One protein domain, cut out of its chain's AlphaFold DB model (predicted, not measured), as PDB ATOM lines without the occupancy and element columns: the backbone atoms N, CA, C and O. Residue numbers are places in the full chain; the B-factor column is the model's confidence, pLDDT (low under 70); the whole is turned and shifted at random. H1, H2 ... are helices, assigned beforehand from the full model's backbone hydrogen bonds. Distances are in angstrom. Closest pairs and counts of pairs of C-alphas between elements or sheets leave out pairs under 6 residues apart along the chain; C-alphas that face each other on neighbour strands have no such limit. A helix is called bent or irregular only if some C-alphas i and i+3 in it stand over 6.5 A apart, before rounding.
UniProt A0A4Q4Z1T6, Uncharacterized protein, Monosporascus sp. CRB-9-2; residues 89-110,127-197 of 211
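AT A GLANCE: This is residues 89 to 110 and 127 to 197 of the 211 residues of an uncharacterized protein of Monosporascus sp. CRB-9-2 (UniProt A0A4Q4Z1T6). Two helices side by side, H1 and H2, with the short H3 packed on both, make a head at one end; from it the long H4 reaches away as an arm, sticking out at residues 163 to 171, and turns a corner into the short H5. The printed part has 93 residues with five named helices, H1 to H5 in chain order, and no named strand: its class is all helix. The whole is elongated and only just loose, close to extended, with a radius of gyration of the C-alphas of 18.4 A and spans of 56 by 29 by 21 A.

HOW THE PARTS SIT: Start at H1, residues 90 to 107, which with residues 92 to 100 alone touches H2, residues 128 to 145; their closest C-alphas, of Ala 92 and Phe 143, are 5.8 A apart. They run opposite ways at a steep tilt of 38 degrees, only just past shallow. H3, residues 151 to 154, touches both, its closest C-alpha pairs being Leu 152 to Leu 100, 6.2 A, and Phe 151 to Phe 134, 5.1 A. H4, residues 158 to 177, is near H2 and apart from H1. H5, residues 179 to 185, only just touches H4, only at the corner, with 3 pairs of C-alphas within 8 A, the closest Ala 175 and Ala 182 at 6.1 A. Every O i to N i+4 pair is within hydrogen-bond range in H1 and H2, 11 of 16 in H4 and 1 of 3 in H5, where 3 of 4 O i to N i+3 pairs are; H3 is too short for an i+4 pair.

IN THESE COORDINATES: Find C-alpha 90 at (-5.655, 54.616, -16.469), where H1 begins its 25.9 A; H2 measures 24.9 A and H3 5.5 A. H4, 31.0 A, is irregular, with C-alphas 159 and 162 8.4 A apart, and has a kink of 34 degrees near residue 165. H5, 10.7 A, ends at C-alpha 185, (-9.124, 16.632, -33.245).

THE WHOLE: The C-alphas farthest apart, of Ser 110 and Trp 188, are 59.1 A apart. Residues 111 to 126 are not printed, and C-alphas 110 and 127 are 15.2 A apart across this cut. The links printed whole are tight. Mean pLDDT of the printed part is 78.6, with 37 residues under 70, among them 179 to 197.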
ATOM      1  N   VAL A  89      -8.202  53.083 -19.460       93.38
ATOM      2  CA  VAL A  89      -7.734  52.087 -18.486       93.38
ATOM      3  C   VAL A  89      -6.938  52.705 -17.338       93.38
ATOM      4  O   VAL A  89      -6.687  52.018 -16.347       93.38
ATOM      5  N   GLN A  90      -6.546  53.980 -17.438       93.06
ATOM      6  CA  GLN A  90      -5.655  54.616 -16.469       93.06
ATOM      7  C   GLN A  90      -6.213  54.567 -15.035       93.06
ATOM      8  O   GLN A  90      -5.489  54.124 -14.141       93.06
ATOM      9  N   PRO A  91      -7.502  54.883 -14.783       93.81
ATOM     10  CA  PRO A  91      -8.041  54.843 -13.427       93.81
ATOM     11  C   PRO A  91      -8.054  53.435 -12.822       93.81
ATOM     12  O   PRO A  91      -7.915  53.281 -11.609       93.81
ATOM     13  N   ALA A  92      -8.255  52.403 -13.646       92.56
ATOM     14  CA  ALA A  92      -8.208  51.014 -13.196       92.56
ATOM     15  C   ALA A  92      -6.774  50.613 -12.838       92.56
ATOM     16  O   ALA A  92      -6.544  50.056 -11.768       92.56
ATOM     17  N   ILE A  93      -5.805  50.965 -13.686       94.69
ATOM     18  CA  ILE A  93      -4.380  50.727 -13.431       94.69
ATOM     19  C   ILE A  93      -3.956  51.372 -12.108       94.69
ATOM     20  O   ILE A  93      -3.403  50.679 -11.257       94.69
ATOM     21  N   ASP A  94      -4.281  52.649 -11.890       95.94
ATOM     22  CA  ASP A  94      -3.898  53.371 -10.672       95.94
ATOM     23  C   ASP A  94      -4.438  52.678  -9.407       95.94
ATOM     24  O   ASP A  94      -3.690  52.438  -8.456       95.94
ATOM     25  N   ARG A  95      -5.711  52.248  -9.417       95.19
ATOM     26  CA  ARG A  95      -6.308  51.483  -8.305       95.19
ATOM     27  C   ARG A  95      -5.577  50.172  -8.030       95.19
ATOM     28  O   ARG A  95      -5.404  49.798  -6.868       95.19
ATOM     29  N   GLN A  96      -5.206  49.436  -9.075       96.00
ATOM     30  CA  GLN A  96      -4.550  48.138  -8.910       96.00
ATOM     31  C   GLN A  96      -3.081  48.280  -8.508       96.00
ATOM     32  O   GLN A  96      -2.587  47.458  -7.738       96.00
ATOM     33  N   VAL A  97      -2.400  49.345  -8.945       96.81
ATOM     34  CA  VAL A  97      -1.053  49.685  -8.468       96.81
ATOM     35  C   VAL A  97      -1.087  49.969  -6.970       96.81
ATOM     36  O   VAL A  97      -0.289  49.389  -6.238       96.81
ATOM     37  N   SER A  98      -2.044  50.771  -6.486       96.19
ATOM     38  CA  SER A  98      -2.206  51.001  -5.043       96.19
ATOM     39  C   SER A  98      -2.407  49.692  -4.273       96.19
ATOM     40  O   SER A  98      -1.715  49.456  -3.292       96.19
ATOM     41  N   LYS A  99      -3.259  48.781  -4.759       94.81
ATOM     42  CA  LYS A  99      -3.473  47.469  -4.114       94.81
ATOM     43  C   LYS A  99      -2.235  46.572  -4.122       94.81
ATOM     44  O   LYS A  99      -2.050  45.778  -3.199       94.81
ATOM     45  N   LEU A 100      -1.405  46.654  -5.162       95.56
ATOM     46  CA  LEU A 100      -0.137  45.929  -5.219       95.56
ATOM     47  C   LEU A 100       0.848  46.478  -4.181       95.56
ATOM     48  O   LEU A 100       1.494  45.692  -3.491       95.56
ATOM     49  N   LEU A 101       0.934  47.804  -4.041       94.56
ATOM     50  CA  LEU A 101       1.753  48.447  -3.012       94.56
ATOM     51  C   LEU A 101       1.255  48.092  -1.606       94.56
ATOM     52  O   LEU A 101       2.048  47.628  -0.793       94.56
ATOM     53  N   ASP A 102      -0.057  48.148  -1.366       93.75
ATOM     54  CA  ASP A 102      -0.663  47.722  -0.100       93.75
ATOM     55  C   ASP A 102      -0.342  46.253   0.223       93.75
ATOM     56  O   ASP A 102      -0.112  45.890   1.379       93.75
ATOM     57  N   LEU A 103      -0.310  45.373  -0.790       91.69
ATOM     58  CA  LEU A 103       0.102  43.977  -0.628       91.69
ATOM     59  C   LEU A 103       1.569  43.847  -0.218       91.69
ATOM     60  O   LEU A 103       1.895  43.019   0.641       91.69
ATOM     61  N   ILE A 104       2.441  44.630  -0.843       90.94
ATOM     62  CA  ILE A 104       3.856  44.657  -0.498       90.94
ATOM     63  C   ILE A 104       3.997  45.130   0.948       90.94
ATOM     64  O   ILE A 104       4.563  44.395   1.756       90.94
ATOM     65  N   ASP A 105       3.388  46.253   1.312       89.25
ATOM     66  CA  ASP A 105       3.493  46.838   2.650       89.25
ATOM     67  C   ASP A 105       2.931  45.923   3.742       89.25
ATOM     68  O   ASP A 105       3.578  45.698   4.765       89.25
ATOM     69  N   ARG A 106       1.765  45.305   3.518       87.62
ATOM     70  CA  ARG A 106       1.111  44.465   4.537       87.62
ATOM     71  C   ARG A 106       1.815  43.129   4.801       87.62
ATOM     72  O   ARG A 106       1.627  42.551   5.870       87.62
ATOM     73  N   LYS A 107       2.537  42.571   3.819       83.75
ATOM     74  CA  LYS A 107       2.969  41.154   3.846       83.75
ATOM     75  C   LYS A 107       4.454  40.931   3.570       83.75
ATOM     76  O   LYS A 107       4.989  39.916   4.021       83.75
ATOM     77  N   TYR A 108       5.095  41.828   2.829       84.38
ATOM     78  CA  TYR A 108       6.434  41.625   2.272       84.38
ATOM     79  C   TYR A 108       7.436  42.720   2.654       84.38
ATOM     80  O   TYR A 108       8.637  42.445   2.694       84.38
ATOM     81  N   ALA A 109       6.975  43.926   2.986       81.62
ATOM     82  CA  ALA A 109       7.816  44.968   3.543       81.62
ATOM     83  C   ALA A 109       8.344  44.523   4.914       81.62
ATOM     84  O   ALA A 109       7.632  43.960   5.747       81.62
ATOM     85  N   SER A 110       9.638  44.734   5.127       66.56
ATOM     86  CA  SER A 110      10.266  44.507   6.426       66.56
ATOM     87  C   SER A 110      10.157  45.795   7.228       66.56
ATOM     88  O   SER A 110      10.620  46.832   6.763       66.56
ATOM     89  N   ASP A 127       7.758  36.357  -4.515       88.56
ATOM     90  CA  ASP A 127       7.853  36.015  -5.934       88.56
ATOM     91  C   ASP A 127       7.177  37.118  -6.755       88.56
ATOM     92  O   ASP A 127       5.950  37.163  -6.886       88.56
ATOM     93  N   PHE A 128       7.988  38.031  -7.285       90.00
ATOM     94  CA  PHE A 128       7.496  39.151  -8.076       90.00
ATOM     95  C   PHE A 128       6.805  38.699  -9.371       90.00
ATOM     96  O   PHE A 128       5.807  39.299  -9.759       90.00
ATOM     97  N   GLY A 129       7.268  37.618 -10.010       90.00
ATOM     98  CA  GLY A 129       6.660  37.106 -11.241       90.00
ATOM     99  C   GLY A 129       5.215  36.671 -11.012       90.00
ATOM    100  O   GLY A 129       4.313  37.074 -11.749       90.00
ATOM    101  N   GLN A 130       4.976  35.938  -9.924       88.69
ATOM    102  CA  GLN A 130       3.624  35.557  -9.518       88.69
ATOM    103  C   GLN A 130       2.754  36.782  -9.189       88.69
ATOM    104  O   GLN A 130       1.603  36.851  -9.621       88.69
ATOM    105  N   LYS A 131       3.279  37.771  -8.451       91.19
ATOM    106  CA  LYS A 131       2.479  38.953  -8.069       91.19
ATOM    107  C   LYS A 131       2.135  39.836  -9.260       91.19
ATOM    108  O   LYS A 131       1.026  40.360  -9.315       91.19
ATOM    109  N   MET A 132       3.022  39.934 -10.245       93.31
ATOM    110  CA  MET A 132       2.721  40.626 -11.498       93.31
ATOM    111  C   MET A 132       1.641  39.908 -12.311       93.31
ATOM    112  O   MET A 132       0.829  40.568 -12.960       93.31
ATOM    113  N   HIS A 133       1.575  38.576 -12.238       89.62
ATOM    114  CA  HIS A 133       0.494  37.803 -12.850       89.62
ATOM    115  C   HIS A 133      -0.860  38.107 -12.184       89.62
ATOM    116  O   HIS A 133      -1.843  38.391 -12.864       89.62
ATOM    117  N   PHE A 134      -0.891  38.134 -10.848       92.06
ATOM    118  CA  PHE A 134      -2.067  38.504 -10.051       92.06
ATOM    119  C   PHE A 134      -2.534  39.934 -10.321       92.06
ATOM    120  O   PHE A 134      -3.715  40.163 -10.575       92.06
ATOM    121  N   TYR A 135      -1.596  40.880 -10.345       94.06
ATOM    122  CA  TYR A 135      -1.856  42.267 -10.719       94.06
ATOM    123  C   TYR A 135      -2.458  42.372 -12.124       94.06
ATOM    124  O   TYR A 135      -3.453  43.064 -12.320       94.06
ATOM    125  N   SER A 136      -1.905  41.643 -13.097       92.88
ATOM    126  CA  SER A 136      -2.399  41.671 -14.478       92.88
ATOM    127  C   SER A 136      -3.846  41.178 -14.579       92.88
ATOM    128  O   SER A 136      -4.649  41.785 -15.288       92.88
ATOM    129  N   PHE A 137      -4.200  40.117 -13.847       91.75
ATOM    130  CA  PHE A 137      -5.576  39.624 -13.798       91.75
ATOM    131  C   PHE A 137      -6.529  40.592 -13.102       91.75
ATOM    132  O   PHE A 137      -7.627  40.810 -13.606       91.75
ATOM    133  N   ASP A 138      -6.129  41.199 -11.988       92.31
ATOM    134  CA  ASP A 138      -6.976  42.173 -11.299       92.31
ATOM    135  C   ASP A 138      -7.175  43.455 -12.121       92.31
ATOM    136  O   ASP A 138      -8.280  43.996 -12.124       92.31
ATOM    137  N   CYS A 139      -6.163  43.900 -12.873       94.12
ATOM    138  CA  CYS A 139      -6.308  44.961 -13.874       94.12
ATOM    139  C   CYS A 139      -7.333  44.577 -14.937       94.12
ATOM    140  O   CYS A 139      -8.263  45.338 -15.182       94.12
ATOM    141  N   LEU A 140      -7.186  43.387 -15.532       91.25
ATOM    142  CA  LEU A 140      -8.110  42.884 -16.546       91.25
ATOM    143  C   LEU A 140      -9.548  42.825 -16.017       91.25
ATOM    144  O   LEU A 140     -10.461  43.286 -16.693       91.25
ATOM    145  N   GLY A 141      -9.742  42.298 -14.806       90.62
ATOM    146  CA  GLY A 141     -11.033  42.287 -14.122       90.62
ATOM    147  C   GLY A 141     -11.638  43.686 -14.022       90.62
ATOM    148  O   GLY A 141     -12.762  43.928 -14.459       90.62
ATOM    149  N   ASP A 142     -10.847  44.625 -13.507       91.94
ATOM    150  CA  ASP A 142     -11.284  45.989 -13.235       91.94
ATOM    151  C   ASP A 142     -11.691  46.732 -14.518       91.94
ATOM    152  O   ASP A 142     -12.814  47.213 -14.607       91.94
ATOM    153  N   PHE A 143     -10.859  46.783 -15.564       90.62
ATOM    154  CA  PHE A 143     -11.228  47.566 -16.755       90.62
ATOM    155  C   PHE A 143     -12.143  46.830 -17.749       90.62
ATOM    156  O   PHE A 143     -12.830  47.494 -18.523       90.62
ATOM    157  N   VAL A 144     -12.176  45.489 -17.767       89.50
ATOM    158  CA  VAL A 144     -13.063  44.732 -18.678       89.50
ATOM    159  C   VAL A 144     -14.428  44.476 -18.052       89.50
ATOM    160  O   VAL A 144     -15.446  44.601 -18.729       89.50
ATOM    161  N   PHE A 145     -14.457  44.108 -16.770       88.81
ATOM    162  CA  PHE A 145     -15.673  43.689 -16.069       88.81
ATOM    163  C   PHE A 145     -16.124  44.687 -14.997       88.81
ATOM    164  O   PHE A 145     -17.129  44.442 -14.340       88.81
ATOM    165  N   SER A 146     -15.428  45.821 -14.839       88.69
ATOM    166  CA  SER A 146     -15.670  46.804 -13.766       88.69
ATOM    167  C   SER A 146     -15.454  46.254 -12.350       88.69
ATOM    168  O   SER A 146     -15.788  46.925 -11.376       88.69
ATOM    169  N   GLU A 147     -14.880  45.051 -12.215       89.75
ATOM    170  CA  GLU A 147     -14.673  44.381 -10.933       89.75
ATOM    171  C   GLU A 147     -13.374  43.553 -10.934       89.75
ATOM    172  O   GLU A 147     -13.194  42.671 -11.778       89.75
ATOM    173  N   PRO A 148     -12.447  43.788  -9.987       89.69
ATOM    174  CA  PRO A 148     -11.236  42.984  -9.862       89.69
ATOM    175  C   PRO A 148     -11.549  41.576  -9.341       89.69
ATOM    176  O   PRO A 148     -12.371  41.399  -8.446       89.69
ATOM    177  N   PHE A 149     -10.814  40.570  -9.813       88.06
ATOM    178  CA  PHE A 149     -11.000  39.183  -9.369       88.06
ATOM    179  C   PHE A 149     -10.551  38.933  -7.914       88.06
ATOM    180  O   PHE A 149     -10.976  37.958  -7.285       88.06
ATOM    181  N   GLY A 150      -9.707  39.812  -7.368       88.50
ATOM    182  CA  GLY A 150      -9.269  39.811  -5.976       88.50
ATOM    183  C   GLY A 150      -7.977  39.032  -5.722       88.50
ATOM    184  O   GLY A 150      -7.727  38.645  -4.575       88.50
ATOM    185  N   PHE A 151      -7.154  38.805  -6.751       87.88
ATOM    186  CA  PHE A 151      -5.874  38.104  -6.611       87.88
ATOM    187  C   PHE A 151      -4.922  38.832  -5.654       87.88
ATOM    188  O   PHE A 151      -4.348  38.203  -4.768       87.88
ATOM    189  N   LEU A 152      -4.789  40.158  -5.758       91.00
ATOM    190  CA  LEU A 152      -3.901  40.959  -4.906       91.00
ATOM    191  C   LEU A 152      -4.397  41.069  -3.460       91.00
ATOM    192  O   LEU A 152      -3.598  41.075  -2.519       91.00
ATOM    193  N   GLN A 153      -5.718  41.122  -3.260       88.56
ATOM    194  CA  GLN A 153      -6.330  41.213  -1.928       88.56
ATOM    195  C   GLN A 153      -6.161  39.918  -1.131       88.56
ATOM    196  O   GLN A 153      -5.839  39.954   0.061       88.56
ATOM    197  N   ARG A 154      -6.337  38.766  -1.783       86.12
ATOM    198  CA  ARG A 154      -6.186  37.451  -1.141       86.12
ATOM    199  C   ARG A 154      -4.741  36.959  -1.152       86.12
ATOM    200  O   ARG A 154      -4.346  36.224  -0.257       86.12
ATOM    201  N   ASP A 155      -3.935  37.455  -2.087       85.75
ATOM    202  CA  ASP A 155      -2.584  36.974  -2.368       85.75
ATOM    203  C   ASP A 155      -2.535  35.469  -2.687       85.75
ATOM    204  O   ASP A 155      -1.655  34.734  -2.232       85.75
ATOM    205  N   GLU A 156      -3.522  35.012  -3.455       84.19
ATOM    206  CA  GLU A 156      -3.762  33.609  -3.784       84.19
ATOM    207  C   GLU A 156      -4.202  33.475  -5.244       84.19
ATOM    208  O   GLU A 156      -4.788  34.397  -5.811       84.19
ATOM    209  N   ASP A 157      -3.945  32.308  -5.843       77.19
ATOM    210  CA  ASP A 157      -4.444  31.962  -7.178       77.19
ATOM    211  C   ASP A 157      -5.957  31.708  -7.107       77.19
ATOM    212  O   ASP A 157      -6.435  30.585  -6.897       77.19
ATOM    213  N   VAL A 158      -6.719  32.796  -7.217       73.00
ATOM    214  CA  VAL A 158      -8.176  32.771  -7.180       73.00
ATOM    215  C   VAL A 158      -8.673  31.858  -8.298       73.00
ATOM    216  O   VAL A 158      -8.382  32.056  -9.473       73.00
ATOM    217  N   ARG A 159      -9.449  30.834  -7.915       62.69
ATOM    218  CA  ARG A 159     -10.050  29.846  -8.831       62.69
ATOM    219  C   ARG A 159      -9.027  29.000  -9.616       62.69
ATOM    220  O   ARG A 159      -9.407  28.397 -10.615       62.69
ATOM    221  N   ARG A 160      -7.772  28.896  -9.145       66.38
ATOM    222  CA  ARG A 160      -6.690  28.111  -9.787       66.38
ATOM    223  C   ARG A 160      -6.433  28.513 -11.247       66.38
ATOM    224  O   ARG A 160      -6.043  27.679 -12.067       66.38
ATOM    225  N   MET A 161      -6.704  29.769 -11.593       63.25
ATOM    226  CA  MET A 161      -6.594  30.259 -12.966       63.25
ATOM    227  C   MET A 161      -5.151  30.185 -13.469       63.25
ATOM    228  O   MET A 161      -4.928  29.808 -14.617       63.25
ATOM    229  N   THR A 162      -4.168  30.466 -12.612       62.78
ATOM    230  CA  THR A 162      -2.751  30.357 -12.977       62.78
ATOM    231  C   THR A 162      -2.323  28.893 -13.121       62.78
ATOM    232  O   THR A 162      -1.658  28.549 -14.097       62.78
ATOM    233  N   GLN A 163      -2.766  28.001 -12.227       64.56
ATOM    234  CA  GLN A 163      -2.457  26.563 -12.320       64.56
ATOM    235  C   GLN A 163      -3.006  25.882 -13.582       64.56
ATOM    236  O   GLN A 163      -2.406  24.923 -14.066       64.56
ATOM    237  N   VAL A 164      -4.135  26.351 -14.115       61.78
ATOM    238  CA  VAL A 164      -4.742  25.785 -15.333       61.78
ATOM    239  C   VAL A 164      -4.113  26.363 -16.610       61.78
ATOM    240  O   VAL A 164      -4.113  25.699 -17.647       61.78
ATOM    241  N   ASN A 165      -3.548  27.570 -16.552       64.88
ATOM    242  CA  ASN A 165      -3.041  28.271 -17.732       64.88
ATOM    243  C   ASN A 165      -1.678  27.748 -18.231       64.88
ATOM    244  O   ASN A 165      -1.471  27.589 -19.430       64.88
ATOM    245  N   ASP A 166      -0.749  27.426 -17.331       68.38
ATOM    246  CA  ASP A 166       0.573  26.910 -17.716       68.38
ATOM    247  C   ASP A 166       0.532  25.594 -18.522       68.38
ATOM    248  O   ASP A 166       1.211  25.502 -19.552       68.38
ATOM    249  N   PRO A 167      -0.235  24.562 -18.117       66.12
ATOM    250  CA  PRO A 167      -0.343  23.345 -18.914       66.12
ATOM    251  C   PRO A 167      -1.112  23.573 -20.221       66.12
ATOM    252  O   PRO A 167      -0.747  22.981 -21.234       66.12
ATOM    253  N   SER A 168      -2.118  24.454 -20.247       64.31
ATOM    254  CA  SER A 168      -2.888  24.709 -21.470       64.31
ATOM    255  C   SER A 168      -2.051  25.411 -22.544       64.31
ATOM    256  O   SER A 168      -2.093  25.013 -23.708       64.31
ATOM    257  N   LEU A 169      -1.211  26.383 -22.168       69.19
ATOM    258  CA  LEU A 169      -0.297  27.058 -23.094       69.19
ATOM    259  C   LEU A 169       0.762  26.109 -23.668       69.19
ATOM    260  O   LEU A 169       1.092  26.199 -24.854       69.19
ATOM    261  N   ARG A 170       1.267  25.173 -22.855       70.06
ATOM    262  CA  ARG A 170       2.166  24.107 -23.328       70.06
ATOM    263  C   ARG A 170       1.460  23.211 -24.340       70.06
ATOM    264  O   ARG A 170       1.984  23.017 -25.428       70.06
ATOM    265  N   MET A 171       0.234  22.781 -24.045       66.69
ATOM    266  CA  MET A 171      -0.562  21.965 -24.969       66.69
ATOM    267  C   MET A 171      -0.839  22.675 -26.300       66.69
ATOM    268  O   MET A 171      -0.719  22.052 -27.351       66.69
ATOM    269  N   VAL A 172      -1.171  23.972 -26.284       68.88
ATOM    270  CA  VAL A 172      -1.369  24.757 -27.519       68.88
ATOM    271  C   VAL A 172      -0.065  24.883 -28.306       68.88
ATOM    272  O   VAL A 172      -0.080  24.796 -29.532       68.88
ATOM    273  N   THR A 173       1.063  25.060 -27.617       72.62
ATOM    274  CA  THR A 173       2.385  25.127 -28.255       72.62
ATOM    275  C   THR A 173       2.731  23.800 -28.926       72.62
ATOM    276  O   THR A 173       3.074  23.785 -30.106       72.62
ATOM    277  N   ASP A 174       2.558  22.688 -28.215       69.44
ATOM    278  CA  ASP A 174       2.820  21.344 -28.732       69.44
ATOM    279  C   ASP A 174       1.891  21.008 -29.913       69.44
ATOM    280  O   ASP A 174       2.344  20.519 -30.949       69.44
ATOM    281  N   ALA A 175       0.603  21.353 -29.816       66.06
ATOM    282  CA  ALA A 175      -0.359  21.191 -30.907       66.06
ATOM    283  C   ALA A 175      -0.045  22.093 -32.117       66.06
ATOM    284  O   ALA A 175      -0.276  21.700 -33.260       66.06
ATOM    285  N   GLY A 176       0.519  23.283 -31.893       66.38
ATOM    286  CA  GLY A 176       0.955  24.195 -32.951       66.38
ATOM    287  C   GLY A 176       2.209  23.719 -33.694       66.38
ATOM    288  O   GLY A 176       2.345  23.980 -34.890       66.38
ATOM    289  N   LEU A 177       3.103  22.988 -33.016       69.94
ATOM    290  CA  LEU A 177       4.291  22.364 -33.619       69.94
ATOM    291  C   LEU A 177       3.947  21.152 -34.490       69.94
ATOM    292  O   LEU A 177       4.743  20.759 -35.344       69.94
ATOM    293  N   VAL A 178       2.749  20.592 -34.314       71.12
ATOM    294  CA  VAL A 178       2.256  19.439 -35.065       71.12
ATOM    295  C   VAL A 178       0.922  19.797 -35.738       71.12
ATOM    296  O   VAL A 178      -0.132  19.333 -35.311       71.12
ATOM    297  N   PRO A 179       0.913  20.606 -36.814       61.78
ATOM    298  CA  PRO A 179      -0.319  21.115 -37.419       61.78
ATOM    299  C   PRO A 179      -1.275  20.023 -37.916       61.78
ATOM    300  O   PRO A 179      -2.483  20.234 -37.945       61.78
ATOM    301  N   TRP A 180      -0.767  18.837 -38.271       60.66
ATOM    302  CA  TRP A 180      -1.616  17.694 -38.626       60.66
ATOM    303  C   TRP A 180      -2.358  17.099 -37.418       60.66
ATOM    304  O   TRP A 180      -3.410  16.491 -37.590       60.66
ATOM    305  N   LEU A 181      -1.860  17.302 -36.194       60.59
ATOM    306  CA  LEU A 181      -2.525  16.876 -34.962       60.59
ATOM    307  C   LEU A 181      -3.763  17.735 -34.678       60.59
ATOM    308  O   LEU A 181      -4.785  17.208 -34.245       60.59
ATOM    309  N   ALA A 182      -3.705  19.034 -34.994       57.88
ATOM    310  CA  ALA A 182      -4.857  19.929 -34.897       57.88
ATOM    311  C   ALA A 182      -6.001  19.494 -35.837       57.88
ATOM    312  O   ALA A 182      -7.163  19.522 -35.440       57.88
ATOM    313  N   GLY A 183      -5.671  18.995 -37.036       56.72
ATOM    314  CA  GLY A 183      -6.650  18.451 -37.984       56.72
ATOM    315  C   GLY A 183      -7.282  17.117 -37.561       56.72
ATOM    316  O   GLY A 183      -8.381  16.805 -38.002       56.72
ATOM    317  N   LEU A 184      -6.642  16.334 -36.681       60.12
ATOM    318  CA  LEU A 184      -7.185  15.058 -36.187       60.12
ATOM    319  C   LEU A 184      -8.236  15.241 -35.083       60.12
ATOM    320  O   LEU A 184      -9.106  14.387 -34.923       60.12
ATOM    321  N   GLY A 185      -8.179  16.345 -34.330       57.28
ATOM    322  CA  GLY A 185      -9.124  16.632 -33.245       57.28
ATOM    323  C   GLY A 185     -10.548  16.927 -33.729       57.28
ATOM    324  O   GLY A 185     -11.512  16.580 -33.046       57.28
ATOM    325  N   SER A 186     -10.690  17.505 -34.926       56.91
ATOM    326  CA  SER A 186     -11.988  17.756 -35.568       56.91
ATOM    327  C   SER A 186     -12.591  16.521 -36.249       56.91
ATOM    328  O   SER A 186     -13.765  16.548 -36.630       56.91
ATOM    329  N   GLU A 187     -11.819  15.440 -36.379       61.78
ATOM    330  CA  GLU A 187     -12.217  14.205 -37.052       61.78
ATOM    331  C   GLU A 187     -12.786  13.166 -36.077       61.78
ATOM    332  O   GLU A 187     -12.579  13.183 -34.857       61.78
ATOM    333  N   TRP A 188     -13.565  12.233 -36.620       55.41
ATOM    334  CA  TRP A 188     -14.068  11.097 -35.852       55.41
ATOM    335  C   TRP A 188     -12.914  10.130 -35.510       55.41
ATOM    336  O   TRP A 188     -12.118   9.823 -36.396       55.41
ATOM    337  N   PRO A 189     -12.811   9.601 -34.271       58.78
ATOM    338  CA  PRO A 189     -13.727   9.750 -33.134       58.78
ATOM    339  C   PRO A 189     -13.344  10.859 -32.129       58.78
ATOM    340  O   PRO A 189     -14.088  11.086 -31.174       58.78
ATOM    341  N   PHE A 190     -12.221  11.559 -32.321       62.97
ATOM    342  CA  PHE A 190     -11.672  12.530 -31.357       62.97
ATOM    343  C   PHE A 190     -12.575  13.745 -31.113       62.97
ATOM    344  O   PHE A 190     -12.618  14.259 -29.995       62.97
ATOM    345  N   LYS A 191     -13.420  14.101 -32.086       57.53
ATOM    346  CA  LYS A 191     -14.493  15.098 -31.933       57.53
ATOM    347  C   LYS A 191     -15.442  14.831 -30.751       57.53
ATOM    348  O   LYS A 191     -16.075  15.756 -30.249       57.53
ATOM    349  N   TYR A 192     -15.577  13.580 -30.299       62.19
ATOM    350  CA  TYR A 192     -16.412  13.226 -29.140       62.19
ATOM    351  C   TYR A 192     -15.704  13.377 -27.790       62.19
ATOM    352  O   TYR A 192     -16.385  13.420 -26.767       62.19
ATOM    353  N   LEU A 193     -14.371  13.458 -27.781       65.44
ATOM    354  CA  LEU A 193     -13.580  13.693 -26.571       65.44
ATOM    355  C   LEU A 193     -13.487  15.186 -26.230       65.44
ATOM    356  O   LEU A 193     -13.233  15.534 -25.078       65.44
ATOM    357  N   LEU A 194     -13.723  16.064 -27.209       60.44
ATOM    358  CA  LEU A 194     -13.779  17.502 -26.982       60.44
ATOM    359  C   LEU A 194     -15.083  17.895 -26.255       60.44
ATOM    360  O   LEU A 194     -16.157  17.377 -26.588       60.44
ATOM    361  N   PRO A 195     -15.027  18.811 -25.266       55.25
ATOM    362  CA  PRO A 195     -16.215  19.284 -24.563       55.25
ATOM    363  C   PRO A 195     -17.222  19.894 -25.547       55.25
ATOM    364  O   PRO A 195     -16.961  20.924 -26.166       55.25
ATOM    365  N   LYS A 196     -18.394  19.267 -25.699       55.19
ATOM    366  CA  LYS A 196     -19.451  19.787 -26.576       55.19
ATOM    367  C   LYS A 196     -20.039  21.079 -26.010       55.19
ATOM    368  O   LYS A 196     -20.340  21.177 -24.820       55.19
ATOM    369  N   GLU A 197     -20.302  22.036 -26.897       53.41
ATOM    370  CA  GLU A 197     -20.828  23.367 -26.561       53.41
ATOM    371  C   GLU A 197     -22.199  23.343 -25.852       53.41
ATOM    372  O   GLU A 197     -22.560  24.306 -25.180       53.41
TER     373      GLU A 197